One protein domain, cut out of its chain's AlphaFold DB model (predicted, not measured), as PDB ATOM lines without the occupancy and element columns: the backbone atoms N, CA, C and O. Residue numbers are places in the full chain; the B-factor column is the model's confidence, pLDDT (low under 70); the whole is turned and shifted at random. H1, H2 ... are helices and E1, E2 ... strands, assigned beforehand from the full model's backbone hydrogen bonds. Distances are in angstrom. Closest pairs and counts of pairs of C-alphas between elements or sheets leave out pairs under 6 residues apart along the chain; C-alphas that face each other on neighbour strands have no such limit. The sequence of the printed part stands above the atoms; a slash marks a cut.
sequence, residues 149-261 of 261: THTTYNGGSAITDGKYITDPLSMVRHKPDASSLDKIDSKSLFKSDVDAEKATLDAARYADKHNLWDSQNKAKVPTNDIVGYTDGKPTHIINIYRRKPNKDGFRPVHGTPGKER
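This is residues 149 to 261 of the 261 residues of an uncharacterized protein of Neisseria meningitidis (UniProt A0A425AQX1). A strongly twisted sheet of four strands, E3, E8, E7 and E4, curls round one long helix, H2, which packs on one face of it; the short helix H1 is on the opposite face, beside the strands. Two small hairpins sit at different places on this body, E1 and E2 near E3 and the start of both helices, E5 and E6 near the last residue of E8, and a long loop of residues 175 to 195 joins the two helices. The printed part has 113 residues, with two named helices and eight named strands in the order E1 E2 E3 H1 H2 E4 E5 E6 E7 E8. The large sheet is mixed, in the order E3 E8 E7 E4, and the class is mixed, helices and strands. The whole is compact, with a radius of gyration of the C-alphas of 13.4 A and spans of 39 by 31 by 21 A.

E1, residues 149 to 153, begins at C-alpha 149 at (79.744, 62.780, 41.230), and E2 is residues 156 to 160. E3 is residues 164 to 166, and H1, residues 168 to 174, follows. H2, residues 196 to 209, is 19.8 A long and begins at C-alpha 196 at (78.511, 54.945, 28.693). E4 is residues 218 to 222, 13.5 A long; E5 is residues 228 to 230 and E6 residues 233 to 235. E7, residues 237 to 242, is 16.1 A long. E8, residues 251 to 257, is 20.0 A long and ends at C-alpha 257 at (78.216, 46.110, 25.076).

E8 is parallel to E3, with N 253 and O 165 2.8 A apart, and antiparallel to E7 in a hairpin, with N 239 and O 256 2.8 A apart. E7 and E4 are antiparallel, with N 219 and O 240 2.9 A apart. H2 is on this sheet, and the C-alphas of Thr 200 and Gly 255 are the closest of H2 and E8, 4.9 A apart. H1 is on the opposite face at a height over the sheet of 5.8 A, over none of the strands; its closest C-alphas with E8 are those of Met 171 and His 254, 5.6 A. H1 and H2 are close but not clearly touching, about perpendicular at 80 degrees, with the C-alphas of Met 171 and Glu 197 closest at 7.6 A. E1 and E2 form an antiparallel hairpin, with N 151 and O 158 2.8 A apart; the closest C-alphas of E2 and E3 are those of Ala 158 and Thr 166, 5.3 A. E5 and E6 form another, with N 230 and O 233 2.9 A apart, and E6 runs on into E7 at 66 degrees. In H2 every O i to N i+4 pair is within hydrogen-bond range; in H1 1 of 3 is, beside 2 of 4 O i to N i+3 pairs.

The two C-alphas farthest apart, those of Asp 182 and Lys 247, are 38.9 A apart. The printed part has no cut and ends at residue 261, the chain's last. The link from H1 to H2, 21 residues, is long; within it, residues 189 to 190 pair antiparallel with residues 228 to 229 of E5. The mean pLDDT of the printed part is 84.1, and residues 176 to 186, 193 and 261 are under 70.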
ATOM      1  N   THR A 149      78.748  61.732  40.975       78.88
ATOM      2  CA  THR A 149      79.744  62.780  41.230       78.88
ATOM      3  C   THR A 149      80.868  62.653  40.215       78.88
ATOM      4  O   THR A 149      81.428  61.560  40.068       78.88
ATOM      5  N   HIS A 150      81.217  63.742  39.521       77.62
ATOM      6  CA  HIS A 150      82.398  63.741  38.662       77.62
ATOM      7  C   HIS A 150      83.672  63.744  39.506       77.62
ATOM      8  O   HIS A 150      83.773  64.367  40.560       77.62
ATOM      9  N   THR A 151      84.666  62.999  39.045       81.94
ATOM     10  CA  THR A 151      85.936  62.818  39.737       81.94
ATOM     11  C   THR A 151      87.027  62.433  38.738       81.94
ATOM     12  O   THR A 151      86.837  62.446  37.520       81.94
ATOM     13  N   THR A 152      88.206  62.089  39.245       79.50
ATOM     14  CA  THR A 152      89.309  61.566  38.444       79.50
ATOM     15  C   THR A 152      89.740  60.203  38.946       79.50
ATOM     16  O   THR A 152      89.924  60.005  40.145       79.50
ATOM     17  N   TYR A 153      89.987  59.281  38.022       80.38
ATOM     18  CA  TYR A 153      90.565  57.979  38.333       80.38
ATOM     19  C   TYR A 153      91.567  57.587  37.250       80.38
ATOM     20  O   TYR A 153      91.317  57.795  36.066       80.38
ATOM     21  N   ASN A 154      92.734  57.072  37.652       81.81
ATOM     22  CA  ASN A 154      93.847  56.749  36.746       81.81
ATOM     23  C   ASN A 154      94.200  57.885  35.757       81.81
ATOM     24  O   ASN A 154      94.513  57.634  34.596       81.81
ATOM     25  N   GLY A 155      94.115  59.145  36.203       73.62
ATOM     26  CA  GLY A 155      94.414  60.324  35.380       73.62
ATOM     27  C   GLY A 155      93.364  60.670  34.312       73.62
ATOM     28  O   GLY A 155      93.584  61.597  33.534       73.62
ATOM     29  N   GLY A 156      92.231  59.960  34.261       71.69
ATOM     30  CA  GLY A 156      91.112  60.239  33.358       71.69
ATOM     31  C   GLY A 156      89.881  60.810  34.071       71.69
ATOM     32  O   GLY A 156      89.791  60.761  35.297       71.69
ATOM     33  N   SER A 157      88.941  61.348  33.282       79.00
ATOM     34  CA  SER A 157      87.613  61.772  33.762       79.00
ATOM     35  C   SER A 157      86.810  60.543  34.172       79.00
ATOM     36  O   SER A 157      86.733  59.592  33.398       79.00
ATOM     37  N   ALA A 158      86.253  60.538  35.375       85.06
ATOM     38  CA  ALA A 158      85.457  59.436  35.892       85.06
ATOM     39  C   ALA A 158      84.219  59.975  36.608       85.06
ATOM     40  O   ALA A 158      84.171  61.138  37.003       85.06
ATOM     41  N   ILE A 159      83.237  59.107  36.819       86.62
ATOM     42  CA  ILE A 159      82.107  59.387  37.704       86.62
ATOM     43  C   ILE A 159      82.005  58.290  38.758       86.62
ATOM     44  O   ILE A 159      82.406  57.145  38.525       86.62
ATOM     45  N   THR A 160      81.480  58.649  39.923       88.31
ATOM     46  CA  THR A 160      81.247  57.733  41.041       88.31
ATOM     47  C   THR A 160      79.828  57.869  41.576       88.31
ATOM     48  O   THR A 160      79.236  58.943  41.502       88.31
ATOM     49  N   ASP A 161      79.286  56.782  42.119       82.94
ATOM     50  CA  ASP A 161      78.037  56.777  42.896       82.94
ATOM     51  C   ASP A 161      78.276  56.564  44.401       82.94
ATOM     52  O   ASP A 161      77.375  56.178  45.145       82.94
ATOM     53  N   GLY A 162      79.520  56.761  44.847       85.19
ATOM     54  CA  GLY A 162      79.948  56.546  46.228       85.19
ATOM     55  C   GLY A 162      80.377  55.107  46.531       85.19
ATOM     56  O   GLY A 162      81.109  54.884  47.492       85.19
ATOM     57  N   LYS A 163      80.002  54.127  45.698       90.44
ATOM     58  CA  LYS A 163      80.447  52.727  45.819       90.44
ATOM     59  C   LYS A 163      81.335  52.314  44.652       90.44
ATOM     60  O   LYS A 163      82.366  51.661  44.847       90.44
ATOM     61  N   TYR A 164      80.924  52.670  43.447       95.12
ATOM     62  CA  TYR A 164      81.592  52.352  42.199       95.12
ATOM     63  C   TYR A 164      82.157  53.610  41.564       95.12
ATOM     64  O   TYR A 164      81.520  54.653  41.595       95.12
ATOM     65  N   ILE A 165      83.331  53.484  40.948       94.31
ATOM     66  CA  ILE A 165      83.969  54.539  40.155       94.31
ATOM     67  C   ILE A 165      84.268  54.002  38.758       94.31
ATOM     68  O   ILE A 165      84.751  52.874  38.621       94.31
ATOM     69  N   THR A 166      83.974  54.765  37.709       92.94
ATOM     70  CA  THR A 166      84.270  54.322  36.340       92.94
ATOM     71  C   THR A 166      85.777  54.320  36.069       92.94
ATOM     72  O   THR A 166      86.511  55.194  36.524       92.94
ATOM     73  N   ASP A 167      86.264  53.309  35.343       92.62
ATOM     74  CA  ASP A 167      87.661  53.200  34.910       92.62
ATOM     75  C   ASP A 167      87.835  53.783  33.497       92.62
ATOM     76  O   ASP A 167      87.587  53.075  32.513       92.62
ATOM     77  N   PRO A 168      88.276  55.046  33.352       80.88
ATOM     78  CA  PRO A 168      88.287  55.730  32.063       80.88
ATOM     79  C   PRO A 168      89.191  55.067  31.027       80.88
ATOM     80  O   PRO A 168      88.865  55.073  29.840       80.88
ATOM     81  N   LEU A 169      90.301  54.453  31.454       83.69
ATOM     82  CA  LEU A 169      91.238  53.781  30.547       83.69
ATOM     83  C   LEU A 169      90.641  52.517  29.920       83.69
ATOM     84  O   LEU A 169      90.984  52.156  28.791       83.69
ATOM     85  N   SER A 170      89.759  51.841  30.653       86.69
ATOM     86  CA  SER A 170      89.028  50.679  30.146       86.69
ATOM     87  C   SER A 170      87.794  51.122  29.352       86.69
ATOM     88  O   SER A 170      87.530  50.581  28.281       86.69
ATOM     89  N   MET A 171      87.089  52.160  29.817       85.44
ATOM     90  CA  MET A 171      85.887  52.696  29.168       85.44
ATOM     91  C   MET A 171      86.155  53.288  27.783       85.44
ATOM     92  O   MET A 171      85.350  53.083  26.880       85.44
ATOM     93  N   VAL A 172      87.275  53.995  27.582       82.19
ATOM     94  CA  VAL A 172      87.559  54.728  26.330       82.19
ATOM     95  C   VAL A 172      87.494  53.847  25.078       82.19
ATOM     96  O   VAL A 172      87.116  54.317  24.016       82.19
ATOM     97  N   ARG A 173      87.800  52.549  25.204       82.06
ATOM     98  CA  ARG A 173      87.807  51.587  24.086       82.06
ATOM     99  C   ARG A 173      86.408  51.163  23.637       82.06
ATOM    100  O   ARG A 173      86.283  50.528  22.592       82.06
ATOM    101  N   HIS A 174      85.399  51.464  24.449       86.75
ATOM    102  CA  HIS A 174      84.003  51.086  24.245       86.75
ATOM    103  C   HIS A 174      83.109  52.287  23.973       86.75
ATOM    104  O   HIS A 174      81.917  52.117  23.737       86.75
ATOM    105  N   LYS A 175      83.665  53.497  23.999       80.69
ATOM    106  CA  LYS A 175      82.942  54.699  23.609       80.69
ATOM    107  C   LYS A 175      83.097  54.927  22.111       80.69
ATOM    108  O   LYS A 175      84.172  54.655  21.576       80.69
ATOM    109  N   PRO A 176      82.059  55.436  21.441       66.75
ATOM    110  CA  PRO A 176      82.189  55.831  20.054       66.75
ATOM    111  C   PRO A 176      83.175  57.001  19.955       66.75
ATOM    112  O   PRO A 176      83.029  58.011  20.640       66.75
ATOM    113  N   ASP A 177      84.188  56.849  19.108       63.00
ATOM    114  CA  ASP A 177      85.049  57.935  18.641       63.00
ATOM    115  C   ASP A 177      84.921  58.099  17.116       63.00
ATOM    116  O   ASP A 177      84.303  57.274  16.437       63.00
ATOM    117  N   ALA A 178      85.519  59.153  16.554       49.12
ATOM    118  CA  ALA A 178      85.497  59.412  15.110       49.12
ATOM    119  C   ALA A 178      86.046  58.238  14.266       49.12
ATOM    120  O   ALA A 178      85.674  58.087  13.109       49.12
ATOM    121  N   SER A 179      86.885  57.370  14.846       49.78
ATOM    122  CA  SER A 179      87.457  56.182  14.193       49.78
ATOM    123  C   SER A 179      86.626  54.903  14.376       49.78
ATOM    124  O   SER A 179      87.023  53.831  13.906       49.78
ATOM    125  N   SER A 180      85.520  54.994  15.117       51.72
ATOM    126  CA  SER A 180      84.684  53.869  15.541       51.72
ATOM    127  C   SER A 180      83.471  53.647  14.638       51.72
ATOM    128  O   SER A 180      82.952  52.535  14.615       51.72
ATOM    129  N   LEU A 181      83.059  54.659  13.862       47.75
ATOM    130  CA  LEU A 181      82.018  54.533  12.830       47.75
ATOM    131  C   LEU A 181      82.400  53.493  11.764       47.75
ATOM    132  O   LEU A 181      81.583  52.641  11.431       47.75
ATOM    133  N   ASP A 182      83.671  53.473  11.352       45.00
ATOM    134  CA  ASP A 182      84.225  52.494  10.402       45.00
ATOM    135  C   ASP A 182      84.530  51.117  11.035       45.00
ATOM    136  O   ASP A 182      85.020  50.222  10.355       45.00
ATOM    137  N   LYS A 183      84.306  50.946  12.350       50.88
ATOM    138  CA  LYS A 183      84.672  49.737  13.126       50.88
ATOM    139  C   LYS A 183      83.518  49.178  13.962       50.88
ATOM    140  O   LYS A 183      83.742  48.359  14.859       50.88
ATOM    141  N   ILE A 184      82.288  49.627  13.696       54.06
ATOM    142  CA  ILE A 184      81.065  49.098  14.322       54.06
ATOM    143  C   ILE A 184      80.959  47.580  14.120       54.06
ATOM    144  O   ILE A 184      80.469  46.874  14.999       54.06
ATOM    145  N   ASP A 185      81.472  47.077  12.997       54.41
ATOM    146  CA  ASP A 185      81.461  45.668  12.595       54.41
ATOM    147  C   ASP A 185      82.344  44.739  13.446       54.41
ATOM    148  O   ASP A 185      82.141  43.526  13.443       54.41
ATOM    149  N   SER A 186      83.299  45.284  14.202       58.53
ATOM    150  CA  SER A 186      84.379  44.507  14.825       58.53
ATOM    151  C   SER A 186      84.641  44.861  16.291       58.53
ATOM    152  O   SER A 186      85.474  44.224  16.944       58.53
ATOM    153  N   LYS A 187      83.938  45.855  16.850       70.19
ATOM    154  CA  LYS A 187      84.133  46.310  18.233       70.19
ATOM    155  C   LYS A 187      82.843  46.341  19.042       70.19
ATOM    156  O   LYS A 187      81.756  46.558  18.525       70.19
ATOM    157  N   SER A 188      82.999  46.149  20.352       87.38
ATOM    158  CA  SER A 188      81.926  46.356  21.328       87.38
ATOM    159  C   SER A 188      81.887  47.830  21.739       87.38
ATOM    160  O   SER A 188      82.770  48.277  22.481       87.38
ATOM    161  N   LEU A 189      80.915  48.576  21.207       86.75
ATOM    162  CA  LEU A 189      80.828  50.040  21.274       86.75
ATOM    163  C   LEU A 189      79.441  50.500  21.718       86.75
ATOM    164  O   LEU A 189      78.431  50.094  21.138       86.75
ATOM    165  N   PHE A 190      79.386  51.333  22.756       85.00
ATOM    166  CA  PHE A 190      78.156  52.002  23.170       85.00
ATOM    167  C   PHE A 190      77.636  52.891  22.036       85.00
ATOM    168  O   PHE A 190      78.421  53.414  21.238       85.00
ATOM    169  N   LYS A 191      76.314  53.075  21.958       80.12
ATOM    170  CA  LYS A 191      75.743  54.064  21.035       80.12
ATOM    171  C   LYS A 191      76.202  55.470  21.428       80.12
ATOM    172  O   LYS A 191      76.455  55.747  22.596       80.12
ATOM    173  N   SER A 192      76.292  56.369  20.449       72.00
ATOM    174  CA  SER A 192      76.723  57.758  20.669       72.00
ATOM    175  C   SER A 192      75.758  58.583  21.514       72.00
ATOM    176  O   SER A 192      76.171  59.577  22.097       72.00
ATOM    177  N   ASP A 193      74.495  58.173  21.586       67.56
ATOM    178  CA  ASP A 193      73.457  58.770  22.430       67.56
ATOM    179  C   ASP A 193      73.353  58.110  23.819       67.56
ATOM    180  O   ASP A 193      72.537  58.530  24.635       67.56
ATOM    181  N   VAL A 194      74.180  57.100  24.113       75.38
ATOM    182  CA  VAL A 194      74.250  56.464  25.432       75.38
ATOM    183  C   VAL A 194      75.409  57.056  26.224       75.38
ATOM    184  O   VAL A 194      76.572  56.969  25.827       75.38
ATOM    185  N   ASP A 195      75.105  57.585  27.409       82.50
ATOM    186  CA  ASP A 195      76.119  57.916  28.411       82.50
ATOM    187  C   ASP A 195      76.719  56.617  28.974       82.50
ATOM    188  O   ASP A 195      76.158  55.964  29.862       82.50
ATOM    189  N   ALA A 196      77.851  56.210  28.398       85.38
ATOM    190  CA  ALA A 196      78.511  54.945  28.693       85.38
ATOM    191  C   ALA A 196      78.898  54.814  30.175       85.38
ATOM    192  O   ALA A 196      78.831  53.719  30.743       85.38
ATOM    193  N   GLU A 197      79.304  55.905  30.821       85.69
ATOM    194  CA  GLU A 197      79.669  55.896  32.231       85.69
ATOM    195  C   GLU A 197      78.465  55.726  33.146       85.69
ATOM    196  O   GLU A 197      78.506  54.875  34.043       85.69
ATOM    197  N   LYS A 198      77.392  56.487  32.917       88.69
ATOM    198  CA  LYS A 198      76.165  56.337  33.711       88.69
ATOM    199  C   LYS A 198      75.576  54.944  33.524       88.69
ATOM    200  O   LYS A 198      75.272  54.286  34.517       88.69
ATOM    201  N   ALA A 199      75.523  54.451  32.283       89.06
ATOM    202  CA  ALA A 199      75.068  53.096  31.972       89.06
ATOM    203  C   ALA A 199      75.911  52.022  32.683       89.06
ATOM    204  O   ALA A 199      75.376  51.039  33.195       89.06
ATOM    205  N   THR A 200      77.228  52.227  32.778       94.38
ATOM    206  CA  THR A 200      78.151  51.336  33.497       94.38
ATOM    207  C   THR A 200      77.859  51.294  34.998       94.38
ATOM    208  O   THR A 200      77.787  50.210  35.580       94.38
ATOM    209  N   LEU A 201      77.665  52.448  35.642       91.88
ATOM    210  CA  LEU A 201      77.329  52.499  37.070       91.88
ATOM    211  C   LEU A 201      75.930  51.930  37.350       91.88
ATOM    212  O   LEU A 201      75.743  51.184  38.312       91.88
ATOM    213  N   ASP A 202      74.961  52.212  36.479       89.19
ATOM    214  CA  ASP A 202      73.627  51.618  36.540       89.19
ATOM    215  C   ASP A 202      73.667  50.092  36.435       89.19
ATOM    216  O   ASP A 202      73.053  49.404  37.256       89.19
ATOM    217  N   ALA A 203      74.445  49.558  35.493       92.56
ATOM    218  CA  ALA A 203      74.642  48.124  35.343       92.56
ATOM    219  C   ALA A 203      75.301  47.503  36.582       92.56
ATOM    220  O   ALA A 203      74.865  46.452  37.047       92.56
ATOM    221  N   ALA A 204      76.308  48.159  37.170       94.25
ATOM    222  CA  ALA A 204      76.953  47.671  38.387       94.25
ATOM    223  C   ALA A 204      75.967  47.577  39.569       94.25
ATOM    224  O   ALA A 204      75.931  46.560  40.268       94.25
ATOM    225  N   ARG A 205      75.110  48.591  39.753       91.12
ATOM    226  CA  ARG A 205      74.052  48.572  40.779       91.12
ATOM    227  C   ARG A 205      73.002  47.502  40.518       91.12
ATOM    228  O   ARG A 205      72.564  46.835  41.455       91.12
ATOM    229  N   TYR A 206      72.602  47.327  39.262       91.44
ATOM    230  CA  TYR A 206      71.676  46.265  38.885       91.44
ATOM    231  C   TYR A 206      72.274  44.887  39.192       91.44
ATOM    232  O   TYR A 206      71.622  44.051  39.816       91.44
ATOM    233  N   ALA A 207      73.541  44.669  38.838       92.12
ATOM    234  CA  ALA A 207      74.238  43.420  39.113       92.12
ATOM    235  C   ALA A 207      74.337  43.115  40.615       92.12
ATOM    236  O   ALA A 207      74.173  41.960  41.005       92.12
ATOM    237  N   ASP A 208      74.536  44.125  41.466       88.75
ATOM    238  CA  ASP A 208      74.451  43.954  42.921       88.75
ATOM    239  C   ASP A 208      73.041  43.575  43.377       88.75
ATOM    240  O   ASP A 208      72.866  42.580  44.079       88.75
ATOM    241  N   LYS A 209      72.034  44.352  42.964       91.12
ATOM    242  CA  LYS A 209      70.635  44.163  43.374       91.12
ATOM    243  C   LYS A 209      70.099  42.778  43.001       91.12
ATOM    244  O   LYS A 209      69.292  42.217  43.735       91.12
ATOM    245  N   HIS A 210      70.547  42.246  41.869       88.94
ATOM    246  CA  HIS A 210      70.086  40.976  41.314       88.94
ATOM    247  C   HIS A 210      71.092  39.830  41.498       88.94
ATOM    248  O   HIS A 210      70.888  38.753  40.945       88.94
ATOM    249  N   ASN A 211      72.160  40.047  42.276       93.19
ATOM    250  CA  ASN A 211      73.197  39.058  42.570       93.19
ATOM    251  C   ASN A 211      73.778  38.381  41.309       93.19
ATOM    252  O   ASN A 211      73.921  37.163  41.242       93.19
ATOM    253  N   LEU A 212      74.089  39.187  40.287       91.38
ATOM    254  CA  LEU A 212      74.519  38.717  38.961       91.38
ATOM    255  C   LEU A 212      76.036  38.562  38.816       91.38
ATOM    256  O   LEU A 212      76.509  38.137  37.762       91.38
ATOM    257  N   TRP A 213      76.803  38.957  39.831       94.31
ATOM    258  CA  TRP A 213      78.259  38.886  39.796       94.31
ATOM    259  C   TRP A 213      78.745  37.443  39.889       94.31
ATOM    260  O   TRP A 213      78.435  36.733  40.843       94.31
ATOM    261  N   ASP A 214      79.569  37.035  38.931       94.12
ATOM    262  CA  ASP A 214      80.252  35.750  38.962       94.12
ATOM    263  C   ASP A 214      81.498  35.770  39.870       94.12
ATOM    264  O   ASP A 214      81.925  36.803  40.406       94.12
ATOM    265  N   SER A 215      82.122  34.599  40.023       93.81
ATOM    266  CA  SER A 215      83.361  34.430  40.794       93.81
ATOM    267  C   SER A 215      84.552  35.213  40.224       93.81
ATOM    268  O   SER A 215      85.533  35.448  40.933       93.81
ATOM    269  N   GLN A 216      84.471  35.660  38.970       93.44
ATOM    270  CA  GLN A 216      85.475  36.476  38.290       93.44
ATOM    271  C   GLN A 216      85.175  37.979  38.364       93.44
ATOM    272  O   GLN A 216      85.890  38.764  37.738       93.44
ATOM    273  N   ASN A 217      84.174  38.400  39.147       95.31
ATOM    274  CA  ASN A 217      83.735  39.792  39.264       95.31
ATOM    275  C   ASN A 217      83.230  40.394  37.944       95.31
ATOM    276  O   ASN A 217      83.443  41.579  37.660       95.31
ATOM    277  N   LYS A 218      82.532  39.578  37.156       96.12
ATOM    278  CA  LYS A 218      81.858  39.975  35.923       96.12
ATOM    279  C   LYS A 218      80.361  39.750  36.068       96.12
ATOM    280  O   LYS A 218      79.935  38.853  36.790       96.12
ATOM    281  N   ALA A 219      79.559  40.544  35.377       94.94
ATOM    282  CA  ALA A 219      78.135  40.278  35.230       94.94
ATOM    283  C   ALA A 219      77.669  40.633  33.817       94.94
ATOM    284  O   ALA A 219      78.280  41.456  33.132       94.94
ATOM    285  N   LYS A 220      76.575  40.002  33.388       95.56
ATOM    286  CA  LYS A 220      75.824  40.388  32.190       95.56
ATOM    287  C   LYS A 220      74.517  41.020  32.635       95.56
ATOM    288  O   LYS A 220      73.751  40.373  33.347       95.56
ATOM    289  N   VAL A 221      74.279  42.259  32.231       93.00
ATOM    290  CA  VAL A 221      73.106  43.032  32.639       93.00
ATOM    291  C   VAL A 221      72.245  43.319  31.413       93.00
ATOM    292  O   VAL A 221      72.750  43.952  30.485       93.00
ATOM    293  N   PRO A 222      70.982  42.861  31.388       89.50
ATOM    294  CA  PRO A 222      70.052  43.222  30.331       89.50
ATOM    295  C   PRO A 222      69.596  44.682  30.468       89.50
ATOM    296  O   PRO A 222      69.417  45.187  31.579       89.50
ATOM    297  N   THR A 223      69.387  45.339  29.334       85.00
ATOM    298  CA  THR A 223      68.824  46.683  29.191       85.00
ATOM    299  C   THR A 223      67.484  46.607  28.464       85.00
ATOM    300  O   THR A 223      67.199  45.641  27.761       85.00
ATOM    301  N   ASN A 224      66.635  47.619  28.647       79.25
ATOM    302  CA  ASN A 224      65.336  47.665  27.968       79.25
ATOM    303  C   ASN A 224      65.475  48.046  26.489       79.25
ATOM    304  O   ASN A 224      64.740  47.536  25.651       79.25
ATOM    305  N   ASP A 225      66.441  48.914  26.188       82.25
ATOM    306  CA  ASP A 225      66.724  49.415  24.847       82.25
ATOM    307  C   ASP A 225      68.097  48.940  24.365       82.25
ATOM    308  O   ASP A 225      68.942  48.508  25.157       82.25
ATOM    309  N   ILE A 226      68.334  49.065  23.058       81.56
ATOM    310  CA  ILE A 226      69.642  48.805  22.451       81.56
ATOM    311  C   ILE A 226      70.661  49.775  23.052       81.56
ATOM    312  O   ILE A 226      70.558  50.990  22.877       81.56
ATOM    313  N   VAL A 227      71.679  49.231  23.716       83.81
ATOM    314  CA  VAL A 227      72.703  50.010  24.426       83.81
ATOM    315  C   VAL A 227      73.955  50.256  23.580       83.81
ATOM    316  O   VAL A 227      74.728  51.187  23.816       83.81
ATOM    317  N   GLY A 228      74.178  49.416  22.576       86.69
ATOM    318  CA  GLY A 228      75.393  49.435  21.781       86.69
ATOM    319  C   GLY A 228      75.387  48.388  20.687       86.69
ATOM    320  O   GLY A 228      74.368  47.754  20.402       86.69
ATOM    321  N   TYR A 229      76.566  48.200  20.113       84.94
ATOM    322  CA  TYR A 229      76.841  47.204  19.095       84.94
ATOM    323  C   TYR A 229      77.959  46.282  19.562       84.94
ATOM    324  O   TYR A 229      78.878  46.712  20.258       84.94
ATOM    325  N   THR A 230      77.881  45.014  19.177       86.88
ATOM    326  CA  THR A 230      78.940  44.017  19.346       86.88
ATOM    327  C   THR A 230      78.999  43.185  18.068       86.88
ATOM    328  O   THR A 230      77.963  42.725  17.587       86.88
ATOM    329  N   ASP A 231      80.182  43.048  17.468       81.88
ATOM    330  CA  ASP A 231      80.375  42.404  16.156       81.88
ATOM    331  C   ASP A 231      79.376  42.911  15.086       81.88
ATOM    332  O   ASP A 231      78.714  42.125  14.401       81.88
ATOM    333  N   GLY A 232      79.163  44.232  15.016       76.81
ATOM    334  CA  GLY A 232      78.218  44.865  14.087       76.81
ATOM    335  C   GLY A 232      76.735  44.699  14.420       76.81
ATOM    336  O   GLY A 232      75.894  45.271  13.728       76.81
ATOM    337  N   LYS A 233      76.377  43.944  15.465       84.88
ATOM    338  CA  LYS A 233      74.981  43.659  15.824       84.88
ATOM    339  C   LYS A 233      74.522  44.507  17.007       84.88
ATOM    340  O   LYS A 233      75.272  44.622  17.977       84.88
ATOM    341  N   PRO A 234      73.299  45.070  16.965       87.81
ATOM    342  CA  PRO A 234      72.731  45.753  18.119       87.81
ATOM    343  C   PRO A 234      72.576  44.782  19.294       87.81
ATOM    344  O   PRO A 234      72.283  43.602  19.094       87.81
ATOM    345  N   THR A 235      72.766  45.277  20.515       88.12
ATOM    346  CA  THR A 235      72.656  44.478  21.742       88.12
ATOM    347  C   THR A 235      71.956  45.230  22.869       88.12
ATOM    348  O   THR A 235      72.079  46.454  22.982       88.12
ATOM    349  N   HIS A 236      71.262  44.474  23.716       90.62
ATOM    350  CA  HIS A 236      70.611  44.896  24.955       90.62
ATOM    351  C   HIS A 236      71.392  44.400  26.180       90.62
ATOM    352  O   HIS A 236      70.849  44.279  27.272       90.62
ATOM    353  N   ILE A 237      72.666  44.038  26.015       93.88
ATOM    354  CA  ILE A 237      73.501  43.518  27.098       93.88
ATOM    355  C   ILE A 237      74.639  44.486  27.383       93.88
ATOM    356  O   ILE A 237      75.419  44.826  26.494       93.88
ATOM    357  N   ILE A 238      74.815  44.824  28.656       95.06
ATOM    358  CA  ILE A 238      76.057  45.393  29.180       95.06
ATOM    359  C   ILE A 238      76.809  44.281  29.915       95.06
ATOM    360  O   ILE A 238      76.341  43.752  30.926       95.06
ATOM    361  N   ASN A 239      78.000  43.932  29.435       96.44
ATOM    362  CA  ASN A 239      78.977  43.215  30.246       96.44
ATOM    363  C   ASN A 239      79.618  44.224  31.203       96.44
ATOM    364  O   ASN A 239      80.185  45.224  30.759       96.44
ATOM    365  N   ILE A 240      79.551  43.960  32.504       96.81
ATOM    366  CA  ILE A 240      80.134  44.815  33.538       96.81
ATOM    367  C   ILE A 240      81.241  44.061  34.273       96.81
ATOM    368  O   ILE A 240      81.082  42.896  34.642       96.81
ATOM    369  N   TYR A 241      82.368  44.732  34.497       97.50
ATOM    370  CA  TYR A 241      83.535  44.179  35.180       97.50
ATOM    371  C   TYR A 241      83.884  45.071  36.361       97.50
ATOM    372  O   TYR A 241      84.061  46.278  36.181       97.50
ATOM    373  N   ARG A 242      84.046  44.490  37.553       95.62
ATOM    374  CA  ARG A 242      84.495  45.224  38.745       95.62
ATOM    375  C   ARG A 242      85.859  44.744  39.224       95.62
ATOM    376  O   ARG A 242      86.182  43.559  39.157       95.62
ATOM    377  N   ARG A 243      86.659  45.667  39.749       94.25
ATOM    378  CA  ARG A 243      87.944  45.374  40.394       94.25
ATOM    379  C   ARG A 243      87.812  45.414  41.917       94.25
ATOM    380  O   ARG A 243      86.762  45.745  42.477       94.25
ATOM    381  N   LYS A 244      88.896  45.034  42.599       92.88
ATOM    382  CA  LYS A 244      89.017  45.221  44.050       92.88
ATOM    383  C   LYS A 244      88.880  46.714  44.397       92.88
ATOM    384  O   LYS A 244      89.250  47.539  43.559       92.88
ATOM    385  N   PRO A 245      88.369  47.053  45.594       92.88
ATOM    386  CA  PRO A 245      88.319  48.436  46.049       92.88
ATOM    387  C   PRO A 245      89.692  49.108  45.943       92.88
ATOM    388  O   PRO A 245      90.719  48.468  46.187       92.88
ATOM    389  N   ASN A 246      89.701  50.376  45.548       86.31
ATOM    390  CA  ASN A 246      90.886  51.219  45.552       86.31
ATOM    391  C   ASN A 246      91.186  51.718  46.983       86.31
ATOM    392  O   ASN A 246      90.511  51.343  47.944       86.31
ATOM    393  N   LYS A 247      92.215  52.562  47.124       86.62
ATOM    394  CA  LYS A 247      92.628  53.126  48.421       86.62
ATOM    395  C   LYS A 247      91.544  53.995  49.073       86.62
ATOM    396  O   LYS A 247      91.503  54.074  50.293       86.62
ATOM    397  N   ASP A 248      90.660  54.568  48.263       82.69
ATOM    398  CA  ASP A 248      89.566  55.446  48.687       82.69
ATOM    399  C   ASP A 248      88.264  54.666  48.955       82.69
ATOM    400  O   ASP A 248      87.213  55.252  49.194       82.69
ATOM    401  N   GLY A 249      88.305  53.329  48.889       87.25
ATOM    402  CA  GLY A 249      87.157  52.454  49.133       87.25
ATOM    403  C   GLY A 249      86.216  52.263  47.938       87.25
ATOM    404  O   GLY A 249      85.357  51.379  47.985       87.25
ATOM    405  N   PHE A 250      86.400  52.996  46.837       89.56
ATOM    406  CA  PHE A 250      85.606  52.825  45.617       89.56
ATOM    407  C   PHE A 250      86.021  51.572  44.853       89.56
ATOM    408  O   PHE A 250      87.206  51.266  44.722       89.56
ATOM    409  N   ARG A 251      85.061  50.852  44.271       95.25
ATOM    410  CA  ARG A 251      85.340  49.730  43.362       95.25
ATOM    411  C   ARG A 251      85.409  50.229  41.917       95.25
ATOM    412  O   ARG A 251      84.383  50.657  41.393       95.25
ATOM    413  N   PRO A 252      86.568  50.142  41.241       96.31
ATOM    414  CA  PRO A 252      86.664  50.496  39.832       96.31
ATOM    415  C   PRO A 252      85.822  49.554  38.972       96.31
ATOM    416  O   PRO A 252      85.900  48.331  39.144       96.31
ATOM    417  N   VAL A 253      85.063  50.112  38.034       97.19
ATOM    418  CA  VAL A 253      84.225  49.367  37.087       97.19
ATOM    419  C   VAL A 253      84.390  49.866  35.661       97.19
ATOM    420  O   VAL A 253      84.614  51.050  35.425       97.19
ATOM    421  N   HIS A 254      84.240  48.966  34.697       95.94
ATOM    422  CA  HIS A 254      84.013  49.348  33.306       95.94
ATOM    423  C   HIS A 254      82.942  48.462  32.686       95.94
ATOM    424  O   HIS A 254      82.816  47.286  33.043       95.94
ATOM    425  N   GLY A 255      82.174  49.048  31.777       94.25
ATOM    426  CA  GLY A 255      81.141  48.389  31.002       94.25
ATOM    427  C   GLY A 255      81.541  48.284  29.537       94.25
ATOM    428  O   GLY A 255      82.325  49.083  29.023       94.25
ATOM    429  N   THR A 256      80.986  47.292  28.859       94.62
ATOM    430  CA  THR A 256      81.081  47.140  27.407       94.62
ATOM    431  C   THR A 256      79.804  46.483  26.890       94.62
ATOM    432  O   THR A 256      79.258  45.614  27.583       94.62
ATOM    433  N   PRO A 257      79.300  46.851  25.705       93.12
ATOM    434  CA  PRO A 257      78.216  46.110  25.076       93.12
ATOM    435  C   PRO A 257      78.596  44.641  24.881       93.12
ATOM    436  O   PRO A 257      79.695  44.311  24.440       93.12
ATOM    437  N   GLY A 258      77.705  43.739  25.272       90.38
ATOM    438  CA  GLY A 258      77.952  42.302  25.286       90.38
ATOM    439  C   GLY A 258      77.138  41.548  24.249       90.38
ATOM    440  O   GLY A 258      76.151  42.049  23.733       90.38
ATOM    441  N   LYS A 259      77.520  40.302  23.968       88.12
ATOM    442  CA  LYS A 259      76.700  39.399  23.152       88.12
ATOM    443  C   LYS A 259      75.467  38.938  23.925       88.12
ATOM    444  O   LYS A 259      75.607  38.497  25.080       88.12
ATOM    445  N   GLU A 260      74.325  38.991  23.241       79.00
ATOM    446  CA  GLU A 260      73.105  38.258  23.591       79.00
ATOM    447  C   GLU A 260      73.437  36.767  23.781       79.00
ATOM    448  O   GLU A 260      74.411  36.262  23.207       79.00
ATOM    449  N   ARG A 261      72.704  36.091  24.668       64.38
ATOM    450  CA  ARG A 261      72.890  34.655  24.922       64.38
ATOM    451  C   ARG A 261      72.197  33.805  23.868       64.38
ATOM    452  O   ARG A 261      71.126  34.231  23.395       64.38
TER     453      ARG A 261